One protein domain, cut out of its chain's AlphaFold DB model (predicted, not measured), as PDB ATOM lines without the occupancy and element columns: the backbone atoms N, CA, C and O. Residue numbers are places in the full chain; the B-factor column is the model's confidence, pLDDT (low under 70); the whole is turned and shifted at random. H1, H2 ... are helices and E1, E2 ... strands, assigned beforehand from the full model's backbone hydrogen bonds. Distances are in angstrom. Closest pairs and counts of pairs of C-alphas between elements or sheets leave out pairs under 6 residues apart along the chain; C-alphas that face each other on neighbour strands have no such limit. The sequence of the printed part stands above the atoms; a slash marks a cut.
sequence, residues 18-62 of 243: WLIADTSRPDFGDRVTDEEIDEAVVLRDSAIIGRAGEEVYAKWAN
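Overview. This is residues 18 to 62 of the 243 residues of the protein "Hypothetical protein" of Symbiodinium pilosum (UniProt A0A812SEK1). A small twisted sheet of four antiparallel strands has one short helix, H1, packed near E3, and a long loop, residues 21 to 33, between E1 and H1. The 45 printed residues hold E1, H1, E2, E3 and E4 in that order; the sheet's order is E1 E4 E3 E2, and the class is mostly strand. The whole is compact, with a radius of gyration of the C-alphas of 9.3 A and spans of 24 by 24 by 15 A.

Arrangement. E1, residues 18 to 20, an edge strand, is antiparallel to E4, residues 54 to 61; N 59 and O 19 are within hydrogen-bond range at 2.9 A. H1, residues 34 to 38, is on the sheet at a height of 7.7 A, over none of its strands; its O i to N i+4 pair is within hydrogen-bond range. Its closest C-alphas to E3, residues 46 to 51, are those of Glu 36 and Ile 49, 6.3 A apart. E2, residues 41 to 43, forms a hairpin with E3, with N 43 and O 46 at 2.7 A. E3 and E4 form another, with N 56 and O 49 at 2.8 A. E2, E3 and E4 make a meander, each strand the antiparallel neighbour of the one before. E1 and E2 are apart.

Along the chain. E1 begins at C-alpha 18 (-33.642, -25.562, 21.067). E3 is 15.3 A long; E4, 21.6 A, ends at C-alpha 61 (-37.991, -26.917, 25.587).

Size, cuts and confidence. The farthest C-alphas, of Gly 53 and Asn 62, are 27.4 A apart. The printed part has no cut; the link E1 to H1 is long, and no printed residue is under 70 in pLDDT.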
ATOM      1  N   TRP A  18     -34.097 -26.754  20.354       93.38
ATOM      2  CA  TRP A  18     -33.642 -25.562  21.067       93.38
ATOM      3  C   TRP A  18     -34.291 -24.318  20.465       93.38
ATOM      4  O   TRP A  18     -34.317 -24.160  19.245       93.38
ATOM      5  N   LEU A  19     -34.804 -23.430  21.319       92.81
ATOM      6  CA  LEU A  19     -35.486 -22.203  20.899       92.81
ATOM      7  C   LEU A  19     -34.877 -20.985  21.589       92.81
ATOM      8  O   LEU A  19     -34.478 -21.060  22.757       92.81
ATOM      9  N   ILE A  20     -34.864 -19.853  20.889       93.12
ATOM     10  CA  ILE A  20     -34.487 -18.564  21.476       93.12
ATOM     11  C   ILE A  20     -35.532 -18.161  22.512       93.12
ATOM     12  O   ILE A  20     -36.718 -18.040  22.209       93.12
ATOM     13  N   ALA A  21     -35.080 -17.957  23.748       89.19
ATOM     14  CA  ALA A  21     -35.927 -17.668  24.899       89.19
ATOM     15  C   ALA A  21     -35.883 -16.191  25.331       89.19
ATOM     16  O   ALA A  21     -36.622 -15.803  26.238       89.19
ATOM     17  N   ASP A  22     -35.042 -15.369  24.701       85.94
ATOM     18  CA  ASP A  22     -34.969 -13.932  24.964       85.94
ATOM     19  C   ASP A  22     -36.131 -13.194  24.295       85.94
ATOM     20  O   ASP A  22     -36.176 -13.043  23.076       85.94
ATOM     21  N   THR A  23     -37.083 -12.729  25.103       80.50
ATOM     22  CA  THR A  23     -38.301 -12.091  24.597       80.50
ATOM     23  C   THR A  23     -38.040 -10.729  23.968       80.50
ATOM     24  O   THR A  23     -38.890 -10.247  23.236       80.50
ATOM     25  N   SER A  24     -36.905 -10.084  24.258       78.56
ATOM     26  CA  SER A  24     -36.593  -8.740  23.754       78.56
ATOM     27  C   SER A  24     -36.163  -8.711  22.284       78.56
ATOM     28  O   SER A  24     -36.089  -7.633  21.691       78.56
ATOM     29  N   ARG A  25     -35.888  -9.878  21.688       84.31
ATOM     30  CA  ARG A  25     -35.361  -9.997  20.329       84.31
ATOM     31  C   ARG A  25     -36.446 -10.326  19.298       84.31
ATOM     32  O   ARG A  25     -37.413 -11.017  19.616       84.31
ATOM     33  N   PRO A  26     -36.269  -9.899  18.033       85.00
ATOM     34  CA  PRO A  26     -37.204 -10.227  16.957       85.00
ATOM     35  C   PRO A  26     -37.206 -11.716  16.573       85.00
ATOM     36  O   PRO A  26     -38.180 -12.169  15.985       85.00
ATOM     37  N   ASP A  27     -36.148 -12.464  16.901       90.00
ATOM     38  CA  ASP A  27     -36.010 -13.906  16.656       90.00
ATOM     39  C   ASP A  27     -36.447 -14.764  17.861       90.00
ATOM     40  O   ASP A  27     -36.117 -15.947  17.953       90.00
ATOM     41  N   PHE A  28     -37.205 -14.190  18.803       85.75
ATOM     42  CA  PHE A  28     -37.792 -14.948  19.906       85.75
ATOM     43  C   PHE A  28     -38.659 -16.108  19.388       85.75
ATOM     44  O   PHE A  28     -39.592 -15.916  18.607       85.75
ATOM     45  N   GLY A  29     -38.391 -17.317  19.885       84.69
ATOM     46  CA  GLY A  29     -39.089 -18.533  19.475       84.69
ATOM     47  C   GLY A  29     -38.569 -19.170  18.183       84.69
ATOM     48  O   GLY A  29     -39.052 -20.248  17.832       84.69
ATOM     49  N   ASP A  30     -37.581 -18.572  17.510       92.44
ATOM     50  CA  ASP A  30     -36.925 -19.211  16.373       92.44
ATOM     51  C   ASP A  30     -36.116 -20.428  16.826       92.44
ATOM     52  O   ASP A  30     -35.536 -20.469  17.920       92.44
ATOM     53  N   ARG A  31     -36.073 -21.433  15.947       93.00
ATOM     54  CA  ARG A  31     -35.272 -22.636  16.150       93.00
ATOM     55  C   ARG A  31     -33.788 -22.293  16.053       93.00
ATOM     56  O   ARG A  31     -33.346 -21.639  15.108       93.00
ATOM     57  N   VAL A  32     -33.038 -22.760  17.041       94.81
ATOM     58  CA  VAL A  32     -31.577 -22.712  17.048       94.81
ATOM     59  C   VAL A  32     -31.067 -23.871  16.197       94.81
ATOM     60  O   VAL A  32     -31.582 -24.989  16.307       94.81
ATOM     61  N   THR A  33     -30.121 -23.604  15.299       95.81
ATOM     62  CA  THR A  33     -29.539 -24.654  14.455       95.81
ATOM     63  C   THR A  33     -28.557 -25.498  15.262       95.81
ATOM     64  O   THR A  33     -27.993 -25.040  16.254       95.81
ATOM     65  N   ASP A  34     -28.331 -26.741  14.837       94.69
ATOM     66  CA  ASP A  34     -27.399 -27.632  15.541       94.69
ATOM     67  C   ASP A  34     -25.968 -27.053  15.552       94.69
ATOM     68  O   ASP A  34     -25.270 -27.156  16.554       94.69
ATOM     69  N   GLU A  35     -25.577 -26.337  14.489       96.19
ATOM     70  CA  GLU A  35     -24.289 -25.627  14.393       96.19
ATOM     71  C   GLU A  35     -24.133 -24.548  15.478       96.19
ATOM     72  O   GLU A  35     -23.074 -24.416  16.086       96.19
ATOM     73  N   GLU A  36     -25.198 -23.794  15.767       95.94
ATOM     74  CA  GLU A  36     -25.183 -22.770  16.817       95.94
ATOM     75  C   GLU A  36     -25.112 -23.383  18.219       95.94
ATOM     76  O   GLU A  36     -24.571 -22.757  19.129       95.94
ATOM     77  N   ILE A  37     -25.652 -24.592  18.403       95.56
ATOM     78  CA  ILE A  37     -25.579 -25.335  19.668       95.56
ATOM     79  C   ILE A  37     -24.186 -25.920  19.896       95.56
ATOM     80  O   ILE A  37     -23.718 -25.920  21.035       95.56
ATOM     81  N   ASP A  38     -23.505 -26.371  18.843       96.00
ATOM     82  CA  ASP A  38     -22.144 -26.902  18.946       96.00
ATOM     83  C   ASP A  38     -21.137 -25.836  19.417       96.00
ATOM     84  O   ASP A  38     -20.181 -26.148  20.131       96.00
ATOM     85  N   GLU A  39     -21.373 -24.567  19.072       95.94
ATOM     86  CA  GLU A  39     -20.574 -23.420  19.530       95.94
ATOM     87  C   GLU A  39     -21.079 -22.809  20.853       95.94
ATOM     88  O   GLU A  39     -20.439 -21.918  21.421       95.94
ATOM     89  N   ALA A  40     -22.217 -23.279  21.369       96.12
ATOM     90  CA  ALA A  40     -22.869 -22.710  22.539       96.12
ATOM     91  C   ALA A  40     -22.243 -23.145  23.866       96.12
ATOM     92  O   ALA A  40     -21.735 -24.255  24.041       96.12
ATOM     93  N   VAL A  41     -22.420 -22.304  24.887       97.25
ATOM     94  CA  VAL A  41     -22.208 -22.719  26.278       97.25
ATOM     95  C   VAL A  41     -23.511 -23.308  26.811       97.25
ATOM     96  O   VAL A  41     -24.416 -22.576  27.215       97.25
ATOM     97  N   VAL A  42     -23.607 -24.639  26.804       95.94
ATOM     98  CA  VAL A  42     -24.796 -25.376  27.256       95.94
ATOM     99  C   VAL A  42     -24.731 -25.666  28.758       95.94
ATOM    100  O   VAL A  42     -23.777 -26.262  29.263       95.94
ATOM    101  N   LEU A  43     -25.785 -25.291  29.481       94.25
ATOM    102  CA  LEU A  43     -25.962 -25.525  30.908       94.25
ATOM    103  C   LEU A  43     -27.304 -26.217  31.181       94.25
ATOM    104  O   LEU A  43     -28.324 -25.575  31.405       94.25
ATOM    105  N   ARG A  44     -27.284 -27.555  31.228       90.19
ATOM    106  CA  ARG A  44     -28.461 -28.418  31.454       90.19
ATOM    107  C   ARG A  44     -29.596 -28.160  30.458       90.19
ATOM    108  O   ARG A  44     -29.646 -28.838  29.445       90.19
ATOM    109  N   ASP A  45     -30.507 -27.244  30.779       91.25
ATOM    110  CA  ASP A  45     -31.715 -26.901  30.025       91.25
ATOM    111  C   ASP A  45     -31.642 -25.522  29.357       91.25
ATOM    112  O   ASP A  45     -32.609 -25.094  28.733       91.25
ATOM    113  N   SER A  46     -30.522 -24.816  29.473       93.12
ATOM    114  CA  SER A  46     -30.294 -23.530  28.821       93.12
ATOM    115  C   SER A  46     -28.973 -23.508  28.069       93.12
ATOM    116  O   SER A  46     -28.075 -24.300  28.339       93.12
ATOM    117  N   ALA A  47     -28.870 -22.622  27.088       96.25
ATOM    118  CA  ALA A  47     -27.663 -22.410  26.312       96.25
ATOM    119  C   ALA A  47     -27.503 -20.917  26.032       96.25
ATOM    120  O   ALA A  47     -28.490 -20.208  25.837       96.25
ATOM    121  N   ILE A  48     -26.263 -20.439  26.027       96.69
ATOM    122  CA  ILE A  48     -25.929 -19.107  25.517       96.69
ATOM    123  C   ILE A  48     -25.275 -19.311  24.157       96.69
ATOM    124  O   ILE A  48     -24.241 -19.976  24.073       96.69
ATOM    125  N   ILE A  49     -25.904 -18.775  23.113       97.25
ATOM    126  CA  ILE A  49     -25.464 -18.896  21.718       97.25
ATOM    127  C   ILE A  49     -24.984 -17.536  21.208       97.25
ATOM    128  O   ILE A  49     -25.527 -16.503  21.595       97.25
ATOM    129  N   GLY A  50     -23.979 -17.514  20.334       96.31
ATOM    130  CA  GLY A  50     -23.549 -16.291  19.657       96.31
ATOM    131  C   GLY A  50     -24.267 -16.138  18.319       96.31
ATOM    132  O   GLY A  50     -23.942 -16.854  17.380       96.31
ATOM    133  N   ARG A  51     -25.208 -15.195  18.190       94.56
ATOM    134  CA  ARG A  51     -25.932 -14.948  16.928       94.56
ATOM    135  C   ARG A  51     -25.774 -13.491  16.513       94.56
ATOM    136  O   ARG A  51     -26.079 -12.578  17.272       94.56
ATOM    137  N   ALA A  52     -25.266 -13.269  15.298       92.88
ATOM    138  CA  ALA A  52     -24.967 -11.935  14.761       92.88
ATOM    139  C   ALA A  52     -24.027 -11.079  15.647       92.88
ATOM    140  O   ALA A  52     -24.094  -9.853  15.624       92.88
ATOM    141  N   GLY A  53     -23.128 -11.722  16.402       94.75
ATOM    142  CA  GLY A  53     -22.177 -11.042  17.291       94.75
ATOM    143  C   GLY A  53     -22.735 -10.662  18.666       94.75
ATOM    144  O   GLY A  53     -22.036 -10.000  19.429       94.75
ATOM    145  N   GLU A  54     -23.956 -11.087  18.995       96.06
ATOM    146  CA  GLU A  54     -24.582 -10.891  20.304       96.06
ATOM    147  C   GLU A  54     -24.794 -12.234  21.014       96.06
ATOM    148  O   GLU A  54     -25.034 -13.260  20.371       96.06
ATOM    149  N   GLU A  55     -24.701 -12.228  22.346       96.38
ATOM    150  CA  GLU A  55     -25.025 -13.389  23.178       96.38
ATOM    151  C   GLU A  55     -26.542 -13.498  23.341       96.38
ATOM    152  O   GLU A  55     -27.203 -12.570  23.811       96.38
ATOM    153  N   VAL A  56     -27.093 -14.644  22.957       96.19
ATOM    154  CA  VAL A  56     -28.528 -14.912  22.962       96.19
ATOM    155  C   VAL A  56     -28.826 -16.083  23.883       96.19
ATOM    156  O   VAL A  56     -28.174 -17.125  23.835       96.19
ATOM    157  N   TYR A  57     -29.843 -15.916  24.725       95.19
ATOM    158  CA  TYR A  57     -30.293 -16.963  25.629       95.19
ATOM    159  C   TYR A  57     -31.265 -17.914  24.919       95.19
ATOM    160  O   TYR A  57     -32.357 -17.519  24.505       95.19
ATOM    161  N   ALA A  58     -30.877 -19.180  24.811       94.25
ATOM    162  CA  ALA A  58     -31.688 -20.269  24.289       94.25
ATOM    163  C   ALA A  58     -32.084 -21.237  25.410       94.25
ATOM    164  O   ALA A  58     -31.370 -21.414  26.402       94.25
ATOM    165  N   LYS A  59     -33.242 -21.884  25.263       92.75
ATOM    166  CA  LYS A  59     -33.731 -22.865  26.233       92.75
ATOM    167  C   LYS A  59     -34.131 -24.168  25.555       92.75
ATOM    168  O   LYS A  59     -34.789 -24.165  24.516       92.75
ATOM    169  N   TRP A  60     -33.765 -25.276  26.188       87.38
ATOM    170  CA  TRP A  60     -34.193 -26.611  25.813       87.38
ATOM    171  C   TRP A  60     -35.648 -26.785  26.241       87.38
ATOM    172  O   TRP A  60     -35.962 -26.782  27.435       87.38
ATOM    173  N   ALA A  61     -36.567 -26.877  25.283       75.62
ATOM    174  CA  ALA A  61     -37.991 -26.917  25.587       75.62
ATOM    175  C   ALA A  61     -38.691 -28.092  24.892       75.62
ATOM    176  O   ALA A  61     -39.080 -27.997  23.737       75.62
ATOM    177  N   ASN A  62     -38.997 -29.147  25.656       71.75
ATOM    178  CA  ASN A  62     -40.105 -30.073  25.333       71.75
ATOM    179  C   ASN A  62     -41.470 -29.350  25.407       71.75
ATOM    180  O   ASN A  62     -42.465 -29.631  24.742       71.75
TER     181      ASN A  62